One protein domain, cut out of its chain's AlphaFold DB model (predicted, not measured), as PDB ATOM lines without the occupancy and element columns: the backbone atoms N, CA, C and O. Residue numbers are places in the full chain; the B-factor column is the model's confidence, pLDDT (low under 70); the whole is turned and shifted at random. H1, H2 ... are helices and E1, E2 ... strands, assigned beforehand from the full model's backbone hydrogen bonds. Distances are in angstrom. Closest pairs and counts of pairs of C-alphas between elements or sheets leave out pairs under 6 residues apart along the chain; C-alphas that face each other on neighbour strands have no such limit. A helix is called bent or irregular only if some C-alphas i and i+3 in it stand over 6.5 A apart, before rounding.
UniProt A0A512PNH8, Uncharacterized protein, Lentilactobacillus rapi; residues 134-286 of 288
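AT A GLANCE: This is residues 134 to 286 of the 288 residues of an uncharacterized protein of Lentilactobacillus rapi (UniProt A0A512PNH8). A small antiparallel sheet of three strands, E1, E3 and E2, forms the middle of the domain, with H3 packed over one face and the long helix H2 running beside the edge strand E2. H6 meets H2 near its own first residues, Lys 223 coming closest to Ala 161, and runs on away from it at a steep angle, reaching the sheet away from H3; H1 packs on H2 at residues 152 to 156, and the loop of residues 255 to 272 extends beyond one end of the sheet, with H8 at the opposite end. The 153 printed residues hold the named elements H1 H2 H3 H4 E1 H5 H6 H7 E2 E3 H8 in chain order, a mixed class of helices and strands. The whole is compact, with a radius of gyration of the C-alphas of 15.5 A and spans of 43 by 32 by 29 A.

IN THESE COORDINATES: The strands are E1, residues 198 to 202, E3, residues 273 to 278 and 16.7 A long, and E2, residues 249 to 254 and 17.1 A long, beginning at C-alpha 249 (17.074, 98.679, 13.620). H2, residues 147 to 165, is 27.1 A long, from C-alpha 147 (-5.750, 107.155, 23.013). H3 is residues 174 to 183, 14.2 A, and H6 residues 222 to 232, 15.3 A. The shorter helices are H1, 134 to 138, H4, 188 to 191, H5, 209 to 215, H7, 237 to 240, and H8, 280 to 285, which is irregular, with C-alphas 281 and 284 7.7 A apart.

HOW THE PARTS SIT: E3 is the inner strand; N 201 and O 275 of E1 and E3 are 2.9 A apart, and N 276 and O 251 of the hairpin E2 and E3 2.8 A, both within hydrogen-bond range. The arrangement is three layers, helices on both faces of a sheet: H2 and H6 on one face, H3 on the other. H3 lies over E3 and E2 at a height over the sheet of 7.0 A. H2 is only just at the sheet's level, with a height of 3.9 A; its closest C-alphas to E2 are Ala 154 and Ser 254, 5.7 A. H2 is the hub: it touches H6 at a steep tilt of 52 degrees, closest C-alphas Ala 161 and Lys 223, 4.9 A; H1, Glu 135 to Lys 156, 7.1 A; and H7, Phe 165 to Pro 237, 5.4 A. H4 only just touches H3, with 3 pairs of C-alphas within 8 A. H5 is close to but not clearly touching H6, and H8 only grazes the sheet. Every O i to N i+4 pair is within hydrogen-bond range in H1, H3, H5 and H6, against 12 of 15 in H2 and 0 of 2 in H8, where 2 of 3 O i to N i+3 pairs are; H4 and H7 are too short for such a pair.

THE WHOLE: The C-alphas of Asn 245 and Lys 263, the two farthest apart, are 44.3 A apart. The printed part has no cut. The link E2 to E3, 18 residues, is long. The mean pLDDT of the printed part is 85.3, with residues 167 to 172, 242 to 246 and 263 to 268 under 70.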
ATOM      1  N   ASP A 134       4.111  98.259  37.334       77.50
ATOM      2  CA  ASP A 134       4.554  99.397  36.511       77.50
ATOM      3  C   ASP A 134       3.559  99.718  35.373       77.50
ATOM      4  O   ASP A 134       3.169 100.871  35.189       77.50
ATOM      5  N   GLU A 135       3.116  98.709  34.598       79.62
ATOM      6  CA  GLU A 135       2.137  98.916  33.514       79.62
ATOM      7  C   GLU A 135       0.803  99.439  34.063       79.62
ATOM      8  O   GLU A 135       0.134 100.247  33.421       79.62
ATOM      9  N   LEU A 136       0.392  98.980  35.245       77.88
ATOM     10  CA  LEU A 136      -0.871  99.387  35.850       77.88
ATOM     11  C   LEU A 136      -0.796 100.765  36.534       77.88
ATOM     12  O   LEU A 136      -1.811 101.470  36.541       77.88
ATOM     13  N   GLU A 137       0.371 101.168  37.045       78.56
ATOM     14  CA  GLU A 137       0.645 102.521  37.549       78.56
ATOM     15  C   GLU A 137       0.601 103.551  36.412       78.56
ATOM     16  O   GLU A 137      -0.140 104.533  36.505       78.56
ATOM     17  N   ASP A 138       1.277 103.280  35.289       81.50
ATOM     18  CA  ASP A 138       1.259 104.123  34.079       81.50
ATOM     19  C   ASP A 138      -0.174 104.412  33.582       81.50
ATOM     20  O   ASP A 138      -0.475 105.491  33.057       81.50
ATOM     21  N   LEU A 139      -1.080 103.446  33.755       80.38
ATOM     22  CA  LEU A 139      -2.483 103.518  33.338       80.38
ATOM     23  C   LEU A 139      -3.411 104.149  34.394       80.38
ATOM     24  O   LEU A 139      -4.625 104.247  34.162       80.38
ATOM     25  N   GLN A 140      -2.897 104.576  35.552       74.69
ATOM     26  CA  GLN A 140      -3.719 105.130  36.625       74.69
ATOM     27  C   GLN A 140      -4.458 106.399  36.164       74.69
ATOM     28  O   GLN A 140      -3.905 107.312  35.557       74.69
ATOM     29  N   GLY A 141      -5.767 106.452  36.429       70.19
ATOM     30  CA  GLY A 141      -6.633 107.559  36.003       70.19
ATOM     31  C   GLY A 141      -6.968 107.588  34.504       70.19
ATOM     32  O   GLY A 141      -7.840 108.359  34.099       70.19
ATOM     33  N   GLN A 142      -6.362 106.731  33.674       78.69
ATOM     34  CA  GLN A 142      -6.667 106.672  32.245       78.69
ATOM     35  C   GLN A 142      -8.013 105.991  31.982       78.69
ATOM     36  O   GLN A 142      -8.299 104.880  32.438       78.69
ATOM     37  N   LYS A 143      -8.855 106.640  31.173       81.50
ATOM     38  CA  LYS A 143     -10.125 106.057  30.732       81.50
ATOM     39  C   LYS A 143      -9.849 104.926  29.743       81.50
ATOM     40  O   LYS A 143      -9.415 105.189  28.623       81.50
ATOM     41  N   VAL A 144     -10.187 103.691  30.122       81.94
ATOM     42  CA  VAL A 144     -10.019 102.505  29.263       81.94
ATOM     43  C   VAL A 144     -10.549 102.758  27.852       81.94
ATOM     44  O   VAL A 144     -11.721 103.097  27.667       81.94
ATOM     45  N   GLY A 145      -9.686 102.544  26.861       80.69
ATOM     46  CA  GLY A 145     -10.006 102.718  25.447       80.69
ATOM     47  C   GLY A 145      -9.797 104.125  24.887       80.69
ATOM     48  O   GLY A 145      -9.956 104.287  23.678       80.69
ATOM     49  N   ASN A 146      -9.401 105.123  25.692       85.00
ATOM     50  CA  ASN A 146      -8.893 106.397  25.162       85.00
ATOM     51  C   ASN A 146      -7.537 106.196  24.431       85.00
ATOM     52  O   ASN A 146      -6.966 105.106  24.467       85.00
ATOM     53  N   SER A 147      -7.033 107.234  23.745       87.56
ATOM     54  CA  SER A 147      -5.750 107.155  23.013       87.56
ATOM     55  C   SER A 147      -4.605 106.714  23.923       87.56
ATOM     56  O   SER A 147      -3.969 105.704  23.650       87.56
ATOM     57  N   VAL A 148      -4.429 107.416  25.046       88.31
ATOM     58  CA  VAL A 148      -3.314 107.230  25.984       88.31
ATOM     59  C   VAL A 148      -3.272 105.800  26.536       88.31
ATOM     60  O   VAL A 148      -2.254 105.131  26.414       88.31
ATOM     61  N   TYR A 149      -4.407 105.285  27.020       88.75
ATOM     62  CA  TYR A 149      -4.563 103.911  27.505       88.75
ATOM     63  C   TYR A 149      -4.199 102.879  26.430       88.75
ATOM     64  O   TYR A 149      -3.509 101.900  26.695       88.75
ATOM     65  N   ASN A 150      -4.675 103.087  25.199       90.00
ATOM     66  CA  ASN A 150      -4.391 102.184  24.085       90.00
ATOM     67  C   ASN A 150      -2.907 102.223  23.689       90.00
ATOM     68  O   ASN A 150      -2.344 101.178  23.371       90.00
ATOM     69  N   GLU A 151      -2.284 103.402  23.700       89.62
ATOM     70  CA  GLU A 151      -0.880 103.596  23.330       89.62
ATOM     71  C   GLU A 151       0.075 103.053  24.403       89.62
ATOM     72  O   GLU A 151       1.029 102.370  24.043       89.62
ATOM     73  N   GLN A 152      -0.217 103.234  25.696       91.06
ATOM     74  CA  GLN A 152       0.553 102.650  26.806       91.06
ATOM     75  C   GLN A 152       0.498 101.111  26.808       91.06
ATOM     76  O   GLN A 152       1.543 100.459  26.797       91.06
ATOM     77  N   VAL A 153      -0.700 100.519  26.707       91.44
ATOM     78  CA  VAL A 153      -0.862  99.050  26.625       91.44
ATOM     79  C   VAL A 153      -0.149  98.473  25.396       91.44
ATOM     80  O   VAL A 153       0.506  97.433  25.476       91.44
ATOM     81  N   ALA A 154      -0.238  99.147  24.244       92.56
ATOM     82  CA  ALA A 154       0.494  98.727  23.052       92.56
ATOM     83  C   ALA A 154       2.016  98.879  23.235       92.56
ATOM     84  O   ALA A 154       2.767  98.015  22.791       92.56
ATOM     85  N   ALA A 155       2.487  99.935  23.905       90.81
ATOM     86  CA  ALA A 155       3.907 100.161  24.165       90.81
ATOM     87  C   ALA A 155       4.525  99.040  25.014       90.81
ATOM     88  O   ALA A 155       5.546  98.484  24.604       90.81
ATOM     89  N   LYS A 156       3.881  98.629  26.117       89.56
ATOM     90  CA  LYS A 156       4.336  97.483  26.930       89.56
ATOM     91  C   LYS A 156       4.386  96.191  26.102       89.56
ATOM     92  O   LYS A 156       5.393  95.486  26.098       89.56
ATOM     93  N   GLN A 157       3.351  95.937  25.298       91.50
ATOM     94  CA  GLN A 157       3.282  94.779  24.394       91.50
ATOM     95  C   GLN A 157       4.402  94.790  23.338       91.50
ATOM     96  O   GLN A 157       4.988  93.748  23.031       91.50
ATOM     97  N   ASN A 158       4.758  95.962  22.813       92.19
ATOM     98  CA  ASN A 158       5.874  96.109  21.880       92.19
ATOM     99  C   ASN A 158       7.226  95.849  22.574       92.19
ATOM    100  O   ASN A 158       8.072  95.180  21.983       92.19
ATOM    101  N   THR A 159       7.412  96.297  23.824       88.38
ATOM    102  CA  THR A 159       8.599  96.008  24.662       88.38
ATOM    103  C   THR A 159       8.864  94.508  24.785       88.38
ATOM    104  O   THR A 159       9.972  94.051  24.490       88.38
ATOM    105  N   ASP A 160       7.836  93.717  25.096       86.94
ATOM    106  CA  ASP A 160       7.943  92.254  25.134       86.94
ATOM    107  C   ASP A 160       8.350  91.662  23.779       86.94
ATOM    108  O   ASP A 160       9.208  90.773  23.707       86.94
ATOM    109  N   ALA A 161       7.768  92.160  22.686       90.94
ATOM    110  CA  ALA A 161       8.073  91.694  21.337       90.94
ATOM    111  C   ALA A 161       9.506  92.053  20.888       90.94
ATOM    112  O   ALA A 161      10.145  91.233  20.224       90.94
ATOM    113  N   TYR A 162      10.073  93.195  21.304       89.00
ATOM    114  CA  TYR A 162      11.477  93.544  21.019       89.00
ATOM    115  C   TYR A 162      12.471  92.537  21.612       89.00
ATOM    116  O   TYR A 162      13.552  92.341  21.054       89.00
ATOM    117  N   SER A 163      12.119  91.845  22.699       88.50
ATOM    118  CA  SER A 163      12.989  90.811  23.274       88.50
ATOM    119  C   SER A 163      13.211  89.608  22.337       88.50
ATOM    120  O   SER A 163      14.220  88.920  22.474       88.50
ATOM    121  N   LEU A 164      12.344  89.388  21.332       90.75
ATOM    122  CA  LEU A 164      12.574  88.404  20.255       90.75
ATOM    123  C   LEU A 164      13.789  88.757  19.387       90.75
ATOM    124  O   LEU A 164      14.430  87.870  18.834       90.75
ATOM    125  N   PHE A 165      14.119  90.045  19.297       88.19
ATOM    126  CA  PHE A 165      15.223  90.583  18.505       88.19
ATOM    127  C   PHE A 165      16.483  90.848  19.351       88.19
ATOM    128  O   PHE A 165      17.442  91.436  18.867       88.19
ATOM    129  N   GLY A 166      16.519  90.377  20.605       79.06
ATOM    130  CA  GLY A 166      17.723  90.421  21.445       79.06
ATOM    131  C   GLY A 166      17.940  91.718  22.229       79.06
ATOM    132  O   GLY A 166      19.089  92.046  22.499       79.06
ATOM    133  N   PHE A 167      16.859  92.410  22.618       61.25
ATOM    134  CA  PHE A 167      16.862  93.692  23.346       61.25
ATOM    135  C   PHE A 167      17.584  94.816  22.586       61.25
ATOM    136  O   PHE A 167      18.781  95.053  22.735       61.25
ATOM    137  N   ILE A 168      16.816  95.541  21.771       62.41
ATOM    138  CA  ILE A 168      17.301  96.653  20.951       62.41
ATOM    139  C   ILE A 168      16.584  97.931  21.379       62.41
ATOM    140  O   ILE A 168      15.362  97.937  21.525       62.41
ATOM    141  N   LYS A 169      17.329  99.031  21.525       57.62
ATOM    142  CA  LYS A 169      16.750 100.376  21.576       57.62
ATOM    143  C   LYS A 169      16.091 100.658  20.224       57.62
ATOM    144  O   LYS A 169      16.786 100.655  19.210       57.62
ATOM    145  N   ALA A 170      14.781 100.901  20.199       63.09
ATOM    146  CA  ALA A 170      14.107 101.316  18.972       63.09
ATOM    147  C   ALA A 170      14.813 102.557  18.396       63.09
ATOM    148  O   ALA A 170      15.033 103.534  19.117       63.09
ATOM    149  N   GLY A 171      15.194 102.509  17.117       64.25
ATOM    150  CA  GLY A 171      15.717 103.696  16.437       64.25
ATOM    151  C   GLY A 171      14.620 104.758  16.340       64.25
ATOM    152  O   GLY A 171      13.434 104.415  16.251       64.25
ATOM    153  N   ALA A 172      14.998 106.036  16.388       65.38
ATOM    154  CA  ALA A 172      14.031 107.127  16.345       65.38
ATOM    155  C   ALA A 172      13.152 107.014  15.085       65.38
ATOM    156  O   ALA A 172      13.629 106.683  14.001       65.38
ATOM    157  N   GLY A 173      11.842 107.202  15.244       79.81
ATOM    158  CA  GLY A 173      10.874 107.104  14.146       79.81
ATOM    159  C   GLY A 173      10.537 105.690  13.643       79.81
ATOM    160  O   GLY A 173       9.530 105.549  12.959       79.81
ATOM    161  N   LEU A 174      11.260 104.615  13.994       87.75
ATOM    162  CA  LEU A 174      10.900 103.262  13.520       87.75
ATOM    163  C   LEU A 174       9.544 102.736  14.044       87.75
ATOM    164  O   LEU A 174       8.806 102.139  13.256       87.75
ATOM    165  N   PRO A 175       9.163 102.929  15.326       90.62
ATOM    166  CA  PRO A 175       7.820 102.579  15.793       90.62
ATOM    167  C   PRO A 175       6.727 103.380  15.071       90.62
ATOM    168  O   PRO A 175       5.643 102.853  14.826       90.62
ATOM    169  N   GLU A 176       7.028 104.623  14.680       91.00
ATOM    170  CA  GLU A 176       6.112 105.482  13.926       91.00
ATOM    171  C   GLU A 176       6.000 105.036  12.463       91.00
ATOM    172  O   GLU A 176       4.896 104.940  11.944       91.00
ATOM    173  N   ALA A 177       7.098 104.623  11.822       93.50
ATOM    174  CA  ALA A 177       7.062 103.981  10.507       93.50
ATOM    175  C   ALA A 177       6.174 102.726  10.516       93.50
ATOM    176  O   ALA A 177       5.354 102.521   9.619       93.50
ATOM    177  N   ALA A 178       6.295 101.899  11.562       95.12
ATOM    178  CA  ALA A 178       5.432 100.740  11.756       95.12
ATOM    179  C   ALA A 178       3.960 101.151  11.977       95.12
ATOM    180  O   ALA A 178       3.071 100.507  11.422       95.12
ATOM    181  N   LYS A 179       3.692 102.231  12.733       93.62
ATOM    182  CA  LYS A 179       2.351 102.813  12.962       93.62
ATOM    183  C   LYS A 179       1.724 103.322  11.660       93.62
ATOM    184  O   LYS A 179       0.599 102.931  11.352       93.62
ATOM    185  N   LEU A 180       2.465 104.100  10.870       95.19
ATOM    186  CA  LEU A 180       2.072 104.592   9.547       95.19
ATOM    187  C   LEU A 180       1.735 103.429   8.609       95.19
ATOM    188  O   LEU A 180       0.629 103.380   8.076       95.19
ATOM    189  N   TYR A 181       2.619 102.433   8.484       96.31
ATOM    190  CA  TYR A 181       2.368 101.254   7.646       96.31
ATOM    191  C   TYR A 181       1.144 100.452   8.118       96.31
ATOM    192  O   TYR A 181       0.308 100.052   7.308       96.31
ATOM    193  N   ALA A 182       0.983 100.256   9.431       93.94
ATOM    194  CA  ALA A 182      -0.173  99.569  10.007       93.94
ATOM    195  C   ALA A 182      -1.498 100.319   9.775       93.94
ATOM    196  O   ALA A 182      -2.565  99.695   9.747       93.94
ATOM    197  N   GLN A 183      -1.463 101.647   9.630       93.12
ATOM    198  CA  GLN A 183      -2.621 102.477   9.294       93.12
ATOM    199  C   GLN A 183      -2.903 102.468   7.787       93.12
ATOM    200  O   GLN A 183      -4.024 102.137   7.395       93.12
ATOM    201  N   ASN A 184      -1.893 102.777   6.972       94.69
ATOM    202  CA  ASN A 184      -1.954 102.910   5.521       94.69
ATOM    203  C   ASN A 184      -0.614 102.486   4.868       94.69
ATOM    204  O   ASN A 184       0.307 103.296   4.782       94.69
ATOM    205  N   PRO A 185      -0.504 101.267   4.308       95.38
ATOM    206  CA  PRO A 185       0.703 100.819   3.599       95.38
ATOM    207  C   PRO A 185       1.096 101.661   2.373       95.38
ATOM    208  O   PRO A 185       2.212 101.533   1.880       95.38
ATOM    209  N   ASN A 186       0.186 102.500   1.861       95.81
ATOM    210  CA  ASN A 186       0.408 103.367   0.702       95.81
ATOM    211  C   ASN A 186       0.732 104.821   1.087       95.81
ATOM    212  O   ASN A 186       0.731 105.688   0.206       95.81
ATOM    213  N   ASP A 187       0.962 105.108   2.372       96.44
ATOM    214  CA  ASP A 187       1.190 106.467   2.855       96.44
ATOM    215  C   ASP A 187       2.375 107.149   2.130       96.44
ATOM    216  O   ASP A 187       3.444 106.541   2.000       96.44
ATOM    217  N   PRO A 188       2.230 108.398   1.638       95.94
ATOM    218  CA  PRO A 188       3.310 109.107   0.957       95.94
ATOM    219  C   PRO A 188       4.588 109.269   1.789       95.94
ATOM    220  O   PRO A 188       5.669 109.323   1.202       95.94
ATOM    221  N   MET A 189       4.499 109.317   3.124       93.19
ATOM    222  CA  MET A 189       5.673 109.403   3.999       93.19
ATOM    223  C   MET A 189       6.537 108.142   3.909       93.19
ATOM    224  O   MET A 189       7.759 108.243   3.896       93.19
ATOM    225  N   LEU A 190       5.932 106.960   3.742       94.69
ATOM    226  CA  LEU A 190       6.650 105.681   3.620       94.69
ATOM    227  C   LEU A 190       7.512 105.589   2.345       94.69
ATOM    228  O   LEU A 190       8.337 104.687   2.220       94.69
ATOM    229  N   LYS A 191       7.339 106.523   1.401       94.31
ATOM    230  CA  LYS A 191       8.134 106.639   0.165       94.31
ATOM    231  C   LYS A 191       9.333 107.583   0.304       94.31
ATOM    232  O   LYS A 191      10.061 107.762  -0.668       94.31
ATOM    233  N   GLN A 192       9.530 108.191   1.472       91.88
ATOM    234  CA  GLN A 192      10.608 109.140   1.759       91.88
ATOM    235  C   GLN A 192      11.618 108.521   2.732       91.88
ATOM    236  O   GLN A 192      11.263 107.660   3.537       91.88
ATOM    237  N   ALA A 193      12.876 108.959   2.675       88.00
ATOM    238  CA  ALA A 193      13.900 108.524   3.622       88.00
ATOM    239  C   ALA A 193      13.572 109.025   5.048       88.00
ATOM    240  O   ALA A 193      13.067 110.142   5.186       88.00
ATOM    241  N   PRO A 194      13.837 108.238   6.110       87.81
ATOM    242  CA  PRO A 194      14.444 106.898   6.101       87.81
ATOM    243  C   PRO A 194      13.457 105.751   5.801       87.81
ATOM    244  O   PRO A 194      13.867 104.604   5.610       87.81
ATOM    245  N   TYR A 195      12.148 106.019   5.774       91.38
ATOM    246  CA  TYR A 195      11.099 104.993   5.688       91.38
ATOM    247  C   TYR A 195      11.122 104.191   4.377       91.38
ATOM    248  O   TYR A 195      10.864 102.988   4.398       91.38
ATOM    249  N   SER A 196      11.535 104.806   3.267       93.06
ATOM    250  CA  SER A 196      11.723 104.162   1.955       93.06
ATOM    251  C   SER A 196      12.735 103.013   1.948       93.06
ATOM    252  O   SER A 196      12.739 102.203   1.020       93.06
ATOM    253  N   HIS A 197      13.603 102.932   2.959       92.44
ATOM    254  CA  HIS A 197      14.613 101.880   3.105       92.44
ATOM    255  C   HIS A 197      14.195 100.773   4.085       92.44
ATOM    256  O   HIS A 197      14.938  99.805   4.286       92.44
ATOM    257  N   MET A 198      13.010 100.886   4.690       93.50
ATOM    258  CA  MET A 198      12.506  99.928   5.669       93.50
ATOM    259  C   MET A 198      11.790  98.750   5.008       93.50
ATOM    260  O   MET A 198      11.054  98.887   4.032       93.50
ATOM    261  N   LYS A 199      11.971  97.563   5.589       94.56
ATOM    262  CA  LYS A 199      11.151  96.380   5.309       94.56
ATOM    263  C   LYS A 199      10.077  96.267   6.380       94.56
ATOM    264  O   LYS A 199      10.388  96.375   7.563       94.56
ATOM    265  N   PHE A 200       8.843  96.000   5.972       96.50
ATOM    266  CA  PHE A 200       7.716  95.846   6.887       96.50
ATOM    267  C   PHE A 200       7.280  94.382   6.955       96.50
ATOM    268  O   PHE A 200       7.098  93.736   5.924       96.50
ATOM    269  N   ILE A 201       7.116  93.864   8.171       96.81
ATOM    270  CA  ILE A 201       6.527  92.548   8.449       96.81
ATOM    271  C   ILE A 201       5.213  92.777   9.188       96.81
ATOM    272  O   ILE A 201       5.166  93.543  10.149       96.81
ATOM    273  N   THR A 202       4.153  92.097   8.771       96.94
ATOM    274  CA  THR A 202       2.842  92.098   9.436       96.94
ATOM    275  C   THR A 202       2.433  90.663   9.773       96.94
ATOM    276  O   THR A 202       3.177  89.720   9.496       96.94
ATOM    277  N   ASN A 203       1.269  90.465  10.397       95.44
ATOM    278  CA  ASN A 203       0.749  89.121  10.647       95.44
ATOM    279  C   ASN A 203       0.613  88.312   9.344       95.44
ATOM    280  O   ASN A 203       0.001  88.784   8.388       95.44
ATOM    281  N   SER A 204       1.011  87.037   9.356       94.12
ATOM    282  CA  SER A 204       0.795  86.125   8.212       94.12
ATOM    283  C   SER A 204      -0.686  85.900   7.865       94.12
ATOM    284  O   SER A 204      -1.029  85.418   6.788       94.12
ATOM    285  N   SER A 205      -1.567  86.167   8.829       92.12
ATOM    286  CA  SER A 205      -3.021  86.049   8.743       92.12
ATOM    287  C   SER A 205      -3.648  86.745   9.954       92.12
ATOM    288  O   SER A 205      -3.044  86.764  11.028       92.12
ATOM    289  N   ALA A 206      -4.865  87.278   9.821       90.25
ATOM    290  CA  ALA A 206      -5.568  87.896  10.946       90.25
ATOM    291  C   ALA A 206      -5.753  86.899  12.122       90.25
ATOM    292  O   ALA A 206      -6.104  85.740  11.874       90.25
ATOM    293  N   PRO A 207      -5.566  87.312  13.395       91.31
ATOM    294  CA  PRO A 207      -5.656  86.398  14.535       91.31
ATOM    295  C   PRO A 207      -7.030  85.721  14.637       91.31
ATOM    296  O   PRO A 207      -8.067  86.391  14.652       91.31
ATOM    297  N   THR A 208      -7.055  84.392  14.767       91.25
ATOM    298  CA  THR A 208      -8.294  83.606  14.920       91.25
ATOM    299  C   THR A 208      -9.040  83.955  16.212       91.25
ATOM    300  O   THR A 208      -8.454  84.445  17.178       91.25
ATOM    301  N   LYS A 209     -10.344  83.649  16.289       86.56
ATOM    302  CA  LYS A 209     -11.156  83.880  17.503       86.56
ATOM    303  C   LYS A 209     -10.554  83.197  18.742       86.56
ATOM    304  O   LYS A 209     -10.583  83.766  19.831       86.56
ATOM    305  N   GLN A 210      -9.981  82.008  18.565       86.75
ATOM    306  CA  GLN A 210      -9.284  81.238  19.592       86.75
ATOM    307  C   GLN A 210      -8.000  81.945  20.044       86.75
ATOM    308  O   GLN A 210      -7.815  82.125  21.245       86.75
ATOM    309  N   GLN A 211      -7.160  82.412  19.111       90.94
ATOM    310  CA  GLN A 211      -5.950  83.180  19.440       90.94
ATOM    311  C   GLN A 211      -6.292  84.484  20.167       90.94
ATOM    312  O   GLN A 211      -5.732  84.737  21.228       90.94
ATOM    313  N   ARG A 212      -7.273  85.264  19.687       86.88
ATOM    314  CA  ARG A 212      -7.725  86.491  20.377       86.88
ATOM    315  C   ARG A 212      -8.205  86.208  21.801       86.88
ATOM    316  O   ARG A 212      -7.879  86.957  22.717       86.88
ATOM    317  N   GLN A 213      -8.929  85.105  22.007       80.81
ATOM    318  CA  GLN A 213      -9.377  84.680  23.335       80.81
ATOM    319  C   GLN A 213      -8.220  84.212  24.236       80.81
ATOM    320  O   GLN A 213      -8.253  84.475  25.440       80.81
ATOM    321  N   ALA A 214      -7.209  83.535  23.683       76.31
ATOM    322  CA  ALA A 214      -6.012  83.124  24.415       76.31
ATOM    323  C   ALA A 214      -5.180  84.342  24.853       76.31
ATOM    324  O   ALA A 214      -4.838  84.439  26.031       76.31
ATOM    325  N   LEU A 215      -4.983  85.304  23.944       83.56
ATOM    326  CA  LEU A 215      -4.313  86.581  24.198       83.56
ATOM    327  C   LEU A 215      -4.983  87.341  25.360       83.56
ATOM    328  O   LEU A 215      -4.354  87.521  26.393       83.56
ATOM    329  N   VAL A 216      -6.286  87.670  25.302       77.56
ATOM    330  CA  VAL A 216      -6.958  88.405  26.413       77.56
ATOM    331  C   VAL A 216      -7.114  87.627  27.724       77.56
ATOM    332  O   VAL A 216      -7.599  88.178  28.715       77.56
ATOM    333  N   THR A 217      -6.786  86.335  27.744       71.62
ATOM    334  CA  THR A 217      -6.797  85.540  28.982       71.62
ATOM    335  C   THR A 217      -5.411  85.310  29.567       71.62
ATOM    336  O   THR A 217      -5.346  84.746  30.655       71.62
ATOM    337  N   GLY A 218      -4.340  85.748  28.894       72.38
ATOM    338  CA  GLY A 218      -2.951  85.488  29.292       72.38
ATOM    339  C   GLY A 218      -2.473  84.064  28.995       72.38
ATOM    340  O   GLY A 218      -1.342  83.723  29.318       72.38
ATOM    341  N   LYS A 219      -3.308  83.228  28.354       77.12
ATOM    342  CA  LYS A 219      -2.976  81.839  27.975       77.12
ATOM    343  C   LYS A 219      -1.983  81.738  26.816       77.12
ATOM    344  O   LYS A 219      -1.440  80.668  26.571       77.12
ATOM    345  N   LEU A 220      -1.826  82.825  26.073       84.38
ATOM    346  CA  LEU A 220      -0.842  83.011  25.021       84.38
ATOM    347  C   LEU A 220      -0.288  84.417  25.232       84.38
ATOM    348  O   LEU A 220      -1.079  85.362  25.251       84.38
ATOM    349  N   SER A 221       1.023  84.562  25.427       87.56
ATOM    350  CA  SER A 221       1.626  85.894  25.489       87.56
ATOM    351  C   SER A 221       1.650  86.521  24.092       87.56
ATOM    352  O   SER A 221       1.633  85.818  23.074       87.56
ATOM    353  N   PHE A 222       1.696  87.852  24.019       93.06
ATOM    354  CA  PHE A 222       1.834  88.533  22.731       93.06
ATOM    355  C   PHE A 222       3.173  88.189  22.057       93.06
ATOM    356  O   PHE A 222       3.201  87.890  20.864       93.06
ATOM    357  N   LYS A 223       4.255  88.103  22.840       94.06
ATOM    358  CA  LYS A 223       5.577  87.641  22.398       94.06
ATOM    359  C   LYS A 223       5.535  86.252  21.751       94.06
ATOM    360  O   LYS A 223       6.068  86.079  20.657       94.06
ATOM    361  N   ASP A 224       4.887  85.274  22.383       94.88
ATOM    362  CA  ASP A 224       4.785  83.908  21.843       94.88
ATOM    363  C   ASP A 224       3.925  83.863  20.578       94.88
ATOM    364  O   ASP A 224       4.241  83.139  19.634       94.88
ATOM    365  N   PHE A 225       2.859  84.668  20.530       96.38
ATOM    366  CA  PHE A 225       2.026  84.819  19.341       96.38
ATOM    367  C   PHE A 225       2.818  85.383  18.150       96.38
ATOM    368  O   PHE A 225       2.776  84.796  17.068       96.38
ATOM    369  N   VAL A 226       3.578  86.467  18.353       96.56
ATOM    370  CA  VAL A 226       4.456  87.055  17.324       96.56
ATOM    371  C   VAL A 226       5.535  86.051  16.910       96.56
ATOM    372  O   VAL A 226       5.706  85.799  15.722       96.56
ATOM    373  N   SER A 227       6.207  85.405  17.865       96.62
ATOM    374  CA  SER A 227       7.245  84.393  17.605       96.62
ATOM    375  C   SER A 227       6.737  83.227  16.744       96.62
ATOM    376  O   SER A 227       7.364  82.852  15.749       96.62
ATOM    377  N   ALA A 228       5.561  82.681  17.074       97.19
ATOM    378  CA  ALA A 228       4.940  81.600  16.312       97.19
ATOM    379  C   ALA A 228       4.530  82.036  14.894       97.19
ATOM    380  O   ALA A 228       4.680  81.260  13.946       97.19
ATOM    381  N   ASP A 229       4.038  83.266  14.733       97.62
ATOM    382  CA  ASP A 229       3.656  83.813  13.432       97.62
ATOM    383  C   ASP A 229       4.880  84.112  12.547       97.62
ATOM    384  O   ASP A 229       4.897  83.701  11.389       97.62
ATOM    385  N   LEU A 230       5.948  84.706  13.092       97.00
ATOM    386  CA  LEU A 230       7.218  84.909  12.380       97.00
ATOM    387  C   LEU A 230       7.827  83.573  11.928       97.00
ATOM    388  O   LEU A 230       8.197  83.426  10.762       97.00
ATOM    389  N   LYS A 231       7.828  82.554  12.800       97.00
ATOM    390  CA  LYS A 231       8.272  81.196  12.445       97.00
ATOM    391  C   LYS A 231       7.449  80.600  11.298       97.00
ATOM    392  O   LYS A 231       8.023  79.984  10.403       97.00
ATOM    393  N   LYS A 232       6.124  80.797  11.289       97.06
ATOM    394  CA  LYS A 232       5.234  80.375  10.188       97.06
ATOM    395  C   LYS A 232       5.559  81.099   8.872       97.06
ATOM    396  O   LYS A 232       5.419  80.496   7.814       97.06
ATOM    397  N   GLN A 233       6.020  82.349   8.929       97.44
ATOM    398  CA  GLN A 233       6.494  83.114   7.767       97.44
ATOM    399  C   GLN A 233       7.917  82.726   7.307       97.44
ATOM    400  O   GLN A 233       8.413  83.286   6.333       97.44
ATOM    401  N   GLY A 234       8.601  81.797   7.990       97.00
ATOM    402  CA  GLY A 234      10.007  81.470   7.718       97.00
ATOM    403  C   GLY A 234      10.995  82.555   8.172       97.00
ATOM    404  O   GLY A 234      12.160  82.543   7.769       97.00
ATOM    405  N   ILE A 235      10.540  83.494   9.006       95.12
ATOM    406  CA  ILE A 235      11.328  84.614   9.516       95.12
ATOM    407  C   ILE A 235      11.984  84.187  10.831       95.12
ATOM    408  O   ILE A 235      11.309  83.799  11.783       95.12
ATOM    409  N   ASP A 236      13.311  84.282  10.883       92.06
ATOM    410  CA  ASP A 236      14.106  84.064  12.090       92.06
ATOM    411  C   ASP A 236      14.514  85.424  12.687       92.06
ATOM    412  O   ASP A 236      15.349  86.111  12.087       92.06
ATOM    413  N   PRO A 237      13.965  85.827  13.853       90.19
ATOM    414  CA  PRO A 237      14.333  87.069  14.532       90.19
ATOM    415  C   PRO A 237      15.835  87.203  14.807       90.19
ATOM    416  O   PRO A 237      16.360  88.316  14.821       90.19
ATOM    417  N   ASN A 238      16.562  86.087  14.959       86.19
ATOM    418  CA  ASN A 238      17.995  86.111  15.255       86.19
ATOM    419  C   ASN A 238      18.834  86.672  14.099       86.19
ATOM    420  O   ASN A 238      19.889  87.257  14.345       86.19
ATOM    421  N   LYS A 239      18.346  86.598  12.851       86.38
ATOM    422  CA  LYS A 239      18.986  87.242  11.685       86.38
ATOM    423  C   LYS A 239      18.987  88.771  11.768       86.38
ATOM    424  O   LYS A 239      19.758  89.417  11.064       86.38
ATOM    425  N   TYR A 240      18.156  89.332  12.643       85.12
ATOM    426  CA  TYR A 240      18.037  90.762  12.912       85.12
ATOM    427  C   TYR A 240      18.512  91.121  14.344       85.12
ATOM    428  O   TYR A 240      18.337  92.254  14.776       85.12
ATOM    429  N   SER A 241      19.118  90.173  15.083       70.81
ATOM    430  CA  SER A 241      19.471  90.290  16.513       70.81
ATOM    431  C   SER A 241      20.896  90.803  16.782       70.81
ATOM    432  O   SER A 241      21.819  90.603  15.985       70.81
ATOM    433  N   THR A 242      21.113  91.471  17.922       59.69
ATOM    434  CA  THR A 242      22.057  92.604  18.048       59.69
ATOM    435  C   THR A 242      23.481  92.382  18.585       59.69
ATOM    436  O   THR A 242      24.195  93.345  18.821       59.69
ATOM    437  N   ARG A 243      24.003  91.151  18.677       56.28
ATOM    438  CA  ARG A 243      25.371  90.867  19.214       56.28
ATOM    439  C   ARG A 243      26.631  91.409  18.451       56.28
ATOM    440  O   ARG A 243      27.696  90.828  18.604       56.28
ATOM    441  N   SER A 244      26.548  92.432  17.589       52.31
ATOM    442  CA  SER A 244      27.700  93.118  16.928       52.31
ATOM    443  C   SER A 244      27.253  94.451  16.285       52.31
ATOM    444  O   SER A 244      26.103  94.841  16.474       52.31
ATOM    445  N   ASN A 245      28.117  95.149  15.532       55.53
ATOM    446  CA  ASN A 245      27.857  96.516  15.043       55.53
ATOM    447  C   ASN A 245      27.163  96.624  13.662       55.53
ATOM    448  O   ASN A 245      26.603  97.676  13.355       55.53
ATOM    449  N   ASP A 246      27.139  95.565  12.848       59.91
ATOM    450  CA  ASP A 246      26.594  95.574  11.474       59.91
ATOM    451  C   ASP A 246      25.074  95.329  11.423       59.91
ATOM    452  O   ASP A 246      24.624  94.338  10.835       59.91
ATOM    453  N   LYS A 247      24.262  96.126  12.143       72.75
ATOM    454  CA  LYS A 247      22.923  95.658  12.574       72.75
ATOM    455  C   LYS A 247      21.685  96.470  12.229       72.75
ATOM    456  O   LYS A 247      21.697  97.681  12.059       72.75
ATOM    457  N   TRP A 248      20.601  95.703  12.120       84.75
ATOM    458  CA  TRP A 248      19.261  96.159  11.802       84.75
ATOM    459  C   TRP A 248      18.646  96.912  12.980       84.75
ATOM    460  O   TRP A 248      18.739  96.474  14.127       84.75
ATOM    461  N   PHE A 249      17.952  98.003  12.674       86.06
ATOM    462  CA  PHE A 249      17.074  98.679  13.620       86.06
ATOM    463  C   PHE A 249      15.679  98.086  13.494       86.06
ATOM    464  O   PHE A 249      15.215  97.797  12.389       86.06
ATOM    465  N   VAL A 250      15.011  97.927  14.632       89.31
ATOM    466  CA  VAL A 250      13.670  97.352  14.717       89.31
ATOM    467  C   VAL A 250      12.736  98.387  15.337       89.31
ATOM    468  O   VAL A 250      13.076  99.005  16.345       89.31
ATOM    469  N   GLY A 251      11.559  98.561  14.744       91.44
ATOM    470  CA  GLY A 251      10.411  99.238  15.343       91.44
ATOM    471  C   GLY A 251       9.216  98.304  15.330       91.44
ATOM    472  O   GLY A 251       8.975  97.645  14.327       91.44
ATOM    473  N   ILE A 252       8.468  98.234  16.423       93.25
ATOM    474  CA  ILE A 252       7.265  97.409  16.541       93.25
ATOM    475  C   ILE A 252       6.106  98.312  16.946       93.25
ATOM    476  O   ILE A 252       6.234  99.129  17.857       93.25
ATOM    477  N   THR A 253       4.973  98.129  16.275       94.38
ATOM    478  CA  THR A 253       3.668  98.618  16.716       94.38
ATOM    479  C   THR A 253       2.682  97.454  16.797       94.38
ATOM    480  O   THR A 253       2.828  96.444  16.098       94.38
ATOM    481  N   SER A 254       1.649  97.598  17.619       94.44
ATOM    482  CA  SER A 254       0.608  96.591  17.803       94.44
ATOM    483  C   SER A 254      -0.737  97.233  18.131       94.44
ATOM    484  O   SER A 254      -0.818  98.371  18.591       94.44
ATOM    485  N   SER A 255      -1.819  96.504  17.856       92.50
ATOM    486  CA  SER A 255      -3.151  96.868  18.344       92.50
ATOM    487  C   SER A 255      -3.341  96.338  19.768       92.50
ATOM    488  O   SER A 255      -3.136  95.139  19.975       92.50
ATOM    489  N   PRO A 256      -3.789  97.170  20.725       91.56
ATOM    490  CA  PRO A 256      -3.701  96.865  22.149       91.56
ATOM    491  C   PRO A 256      -4.569  95.670  22.551       91.56
ATOM    492  O   PRO A 256      -5.758  95.579  22.230       91.56
ATOM    493  N   ILE A 257      -3.969  94.754  23.307       89.44
ATOM    494  CA  ILE A 257      -4.600  93.512  23.753       89.44
ATOM    495  C   ILE A 257      -5.105  93.675  25.187       89.44
ATOM    496  O   ILE A 257      -4.337  93.628  26.139       89.44
ATOM    497  N   TYR A 258      -6.422  93.808  25.354       85.62
ATOM    498  CA  TYR A 258      -7.089  93.741  26.659       85.62
ATOM    499  C   TYR A 258      -8.548  93.268  26.533       85.62
ATOM    500  O   TYR A 258      -9.168  93.323  25.463       85.62
ATOM    501  N   LEU A 259      -9.118  92.756  27.628       77.81
ATOM    502  CA  LEU A 259     -10.425  92.087  27.646       77.81
ATOM    503  C   LEU A 259     -11.607  92.979  27.228       77.81
ATOM    504  O   LEU A 259     -12.562  92.463  26.639       77.81
ATOM    505  N   LYS A 260     -11.584  94.283  27.547       76.38
ATOM    506  CA  LYS A 260     -12.611  95.242  27.094       76.38
ATOM    507  C   LYS A 260     -12.530  95.470  25.564       76.38
ATOM    508  O   LYS A 260     -13.579  95.435  24.925       76.38
ATOM    509  N   ALA A 261     -11.338  95.566  24.955       76.69
ATOM    510  CA  ALA A 261     -11.166  95.763  23.504       76.69
ATOM    511  C   ALA A 261     -11.688  94.597  22.643       76.69
ATOM    512  O   ALA A 261     -12.441  94.821  21.701       76.69
ATOM    513  N   ASN A 262     -11.386  93.340  22.994       70.31
ATOM    514  CA  ASN A 262     -11.805  92.148  22.221       70.31
ATOM    515  C   ASN A 262     -13.339  91.932  22.148       70.31
ATOM    516  O   ASN A 262     -13.811  91.004  21.491       70.31
ATOM    517  N   LYS A 263     -14.139  92.749  22.845       65.62
ATOM    518  CA  LYS A 263     -15.610  92.689  22.819       65.62
ATOM    519  C   LYS A 263     -16.261  93.735  21.922       65.62
ATOM    520  O   LYS A 263     -17.475  93.671  21.747       65.62
ATOM    521  N   THR A 264     -15.508  94.693  21.391       59.66
ATOM    522  CA  THR A 264     -16.062  95.761  20.554       59.66
ATOM    523  C   THR A 264     -15.756  95.501  19.082       59.66
ATOM    524  O   THR A 264     -14.717  94.954  18.719       59.66
ATOM    525  N   THR A 265     -16.655  95.941  18.205       57.59
ATOM    526  CA  THR A 265     -16.401  96.029  16.757       57.59
ATOM    527  C   THR A 265     -15.401  97.139  16.403       57.59
ATOM    528  O   THR A 265     -14.945  97.203  15.267       57.59
ATOM    529  N   LEU A 266     -15.039  97.986  17.376       54.75
ATOM    530  CA  LEU A 266     -14.156  99.147  17.227       54.75
ATOM    531  C   LEU A 266     -12.670  98.775  17.084       54.75
ATOM    532  O   LEU A 266     -11.892  99.600  16.616       54.75
ATOM    533  N   TYR A 267     -12.275  97.544  17.433       65.62
ATOM    534  CA  TYR A 267     -10.913  97.034  17.229       65.62
ATOM    535  C   TYR A 267     -10.882  95.890  16.196       65.62
ATOM    536  O   TYR A 267     -10.546  94.754  16.541       65.62
ATOM    537  N   PRO A 268     -11.181  96.145  14.904       66.81
ATOM    538  CA  PRO A 268     -11.086  95.120  13.858       66.81
ATOM    539  C   PRO A 268      -9.647  94.605  13.675       66.81
ATOM    540  O   PRO A 268      -9.444  93.484  13.215       66.81
ATOM    541  N   LYS A 269      -8.653  95.401  14.093       81.25
ATOM    542  CA  LYS A 269      -7.222  95.075  14.073       81.25
ATOM    543  C   LYS A 269      -6.731  94.339  15.336       81.25
ATOM    544  O   LYS A 269      -5.531  94.220  15.539       81.25
ATOM    545  N   PHE A 270      -7.616  93.833  16.204       85.12
ATOM    546  CA  PHE A 270      -7.228  93.213  17.482       85.12
ATOM    547  C   PHE A 270      -6.142  92.125  17.339       85.12
ATOM    548  O   PHE A 270      -6.354  91.122  16.653       85.12
ATOM    549  N   GLY A 271      -5.011  92.293  18.035       85.88
ATOM    550  CA  GLY A 271      -3.860  91.382  17.972       85.88
ATOM    551  C   GLY A 271      -3.048  91.457  16.669       85.88
ATOM    552  O   GLY A 271      -2.212  90.586  16.421       85.88
ATOM    553  N   GLN A 272      -3.295  92.456  15.818       93.19
ATOM    554  CA  GLN A 272      -2.407  92.760  14.700       93.19
ATOM    555  C   GLN A 272      -1.147  93.474  15.185       93.19
ATOM    556  O   GLN A 272      -1.187  94.240  16.151       93.19
ATOM    557  N   TYR A 273      -0.044  93.235  14.484       96.19
ATOM    558  CA  TYR A 273       1.244  93.868  14.718       96.19
ATOM    559  C   TYR A 273       1.888  94.280  13.393       96.19
ATOM    560  O   TYR A 273       1.539  93.786  12.317       96.19
ATOM    561  N   THR A 274       2.832  95.211  13.456       97.00
ATOM    562  CA  THR A 274       3.695  95.565  12.327       97.00
ATOM    563  C   THR A 274       5.099  95.825  12.848       97.00
ATOM    564  O   THR A 274       5.272  96.495  13.865       97.00
ATOM    565  N   ILE A 275       6.092  95.268  12.160       95.31
ATOM    566  CA  ILE A 275       7.513  95.410  12.465       95.31
ATOM    567  C   ILE A 275       8.167  96.149  11.302       95.31
ATOM    568  O   ILE A 275       8.158  95.646  10.180       95.31
ATOM    569  N   ALA A 276       8.732  97.321  11.568       94.44
ATOM    570  CA  ALA A 276       9.629  98.024  10.664       94.44
ATOM    571  C   ALA A 276      11.070  97.556  10.917       94.44
ATOM    572  O   ALA A 276      11.526  97.519  12.061       94.44
ATOM    573  N   LEU A 277      11.785  97.211   9.850       92.12
ATOM    574  CA  LEU A 277      13.181  96.782   9.868       92.12
ATOM    575  C   LEU A 277      14.007  97.700   8.964       92.12
ATOM    576  O   LEU A 277      13.836  97.664   7.744       92.12
ATOM    577  N   LEU A 278      14.928  98.477   9.533       90.12
ATOM    578  CA  LEU A 278      15.875  99.298   8.770       90.12
ATOM    579  C   LEU A 278      17.250  98.628   8.745       90.12
ATOM    580  O   LEU A 278      17.750  98.192   9.782       90.12
ATOM    581  N   ALA A 279      17.860  98.543   7.564       89.06
ATOM    582  CA  ALA A 279      19.162  97.908   7.393       89.06
ATOM    583  C   ALA A 279      20.318  98.812   7.898       89.06
ATOM    584  O   ALA A 279      20.216 100.038   7.803       89.06
ATOM    585  N   PRO A 280      21.423  98.233   8.408       85.06
ATOM    586  CA  PRO A 280      22.487  98.967   9.105       85.06
ATOM    587  C   PRO A 280      23.117 100.116   8.321       85.06
ATOM    588  O   PRO A 280      23.481 101.132   8.907       85.06
ATOM    589  N   GLN A 281      23.234  99.980   7.002       88.19
ATOM    590  CA  GLN A 281      23.835 100.998   6.142       88.19
ATOM    591  C   GLN A 281      23.061 102.330   6.126       88.19
ATOM    592  O   GLN A 281      23.633 103.348   5.755       88.19
ATOM    593  N   TYR A 282      21.800 102.337   6.575       87.94
ATOM    594  CA  TYR A 282      20.949 103.529   6.689       87.94
ATOM    595  C   TYR A 282      20.905 104.105   8.118       87.94
ATOM    596  O   TYR A 282      20.105 104.990   8.414       87.94
ATOM    597  N   LYS A 283      21.769 103.623   9.027       79.81
ATOM    598  CA  LYS A 283      21.877 104.076  10.428       79.81
ATOM    599  C   LYS A 283      21.909 105.603  10.575       79.81
ATOM    600  O   LYS A 283      21.202 106.164  11.405       79.81
ATOM    601  N   SER A 284      22.698 106.271   9.737       81.75
ATOM    602  CA  SER A 284      22.901 107.725   9.759       81.75
ATOM    603  C   SER A 284      21.679 108.548   9.328       81.75
ATOM    604  O   SER A 284      21.736 109.777   9.351       81.75
ATOM    605  N   GLU A 285      20.578 107.908   8.931       80.88
ATOM    606  CA  GLU A 285      19.309 108.563   8.590       80.88
ATOM    607  C   GLU A 285      18.295 108.551   9.747       80.88
ATOM    608  O   GLU A 285      17.316 109.287   9.690       80.88
ATOM    609  N   VAL A 286      18.532 107.753  10.800       74.94
ATOM    610  CA  VAL A 286      17.666 107.642  12.000       74.94
ATOM    611  C   VAL A 286      18.348 108.081  13.303       74.94
ATOM    612  O   VAL A 286      17.755 107.987  14.376       74.94
TER     613      VAL A 286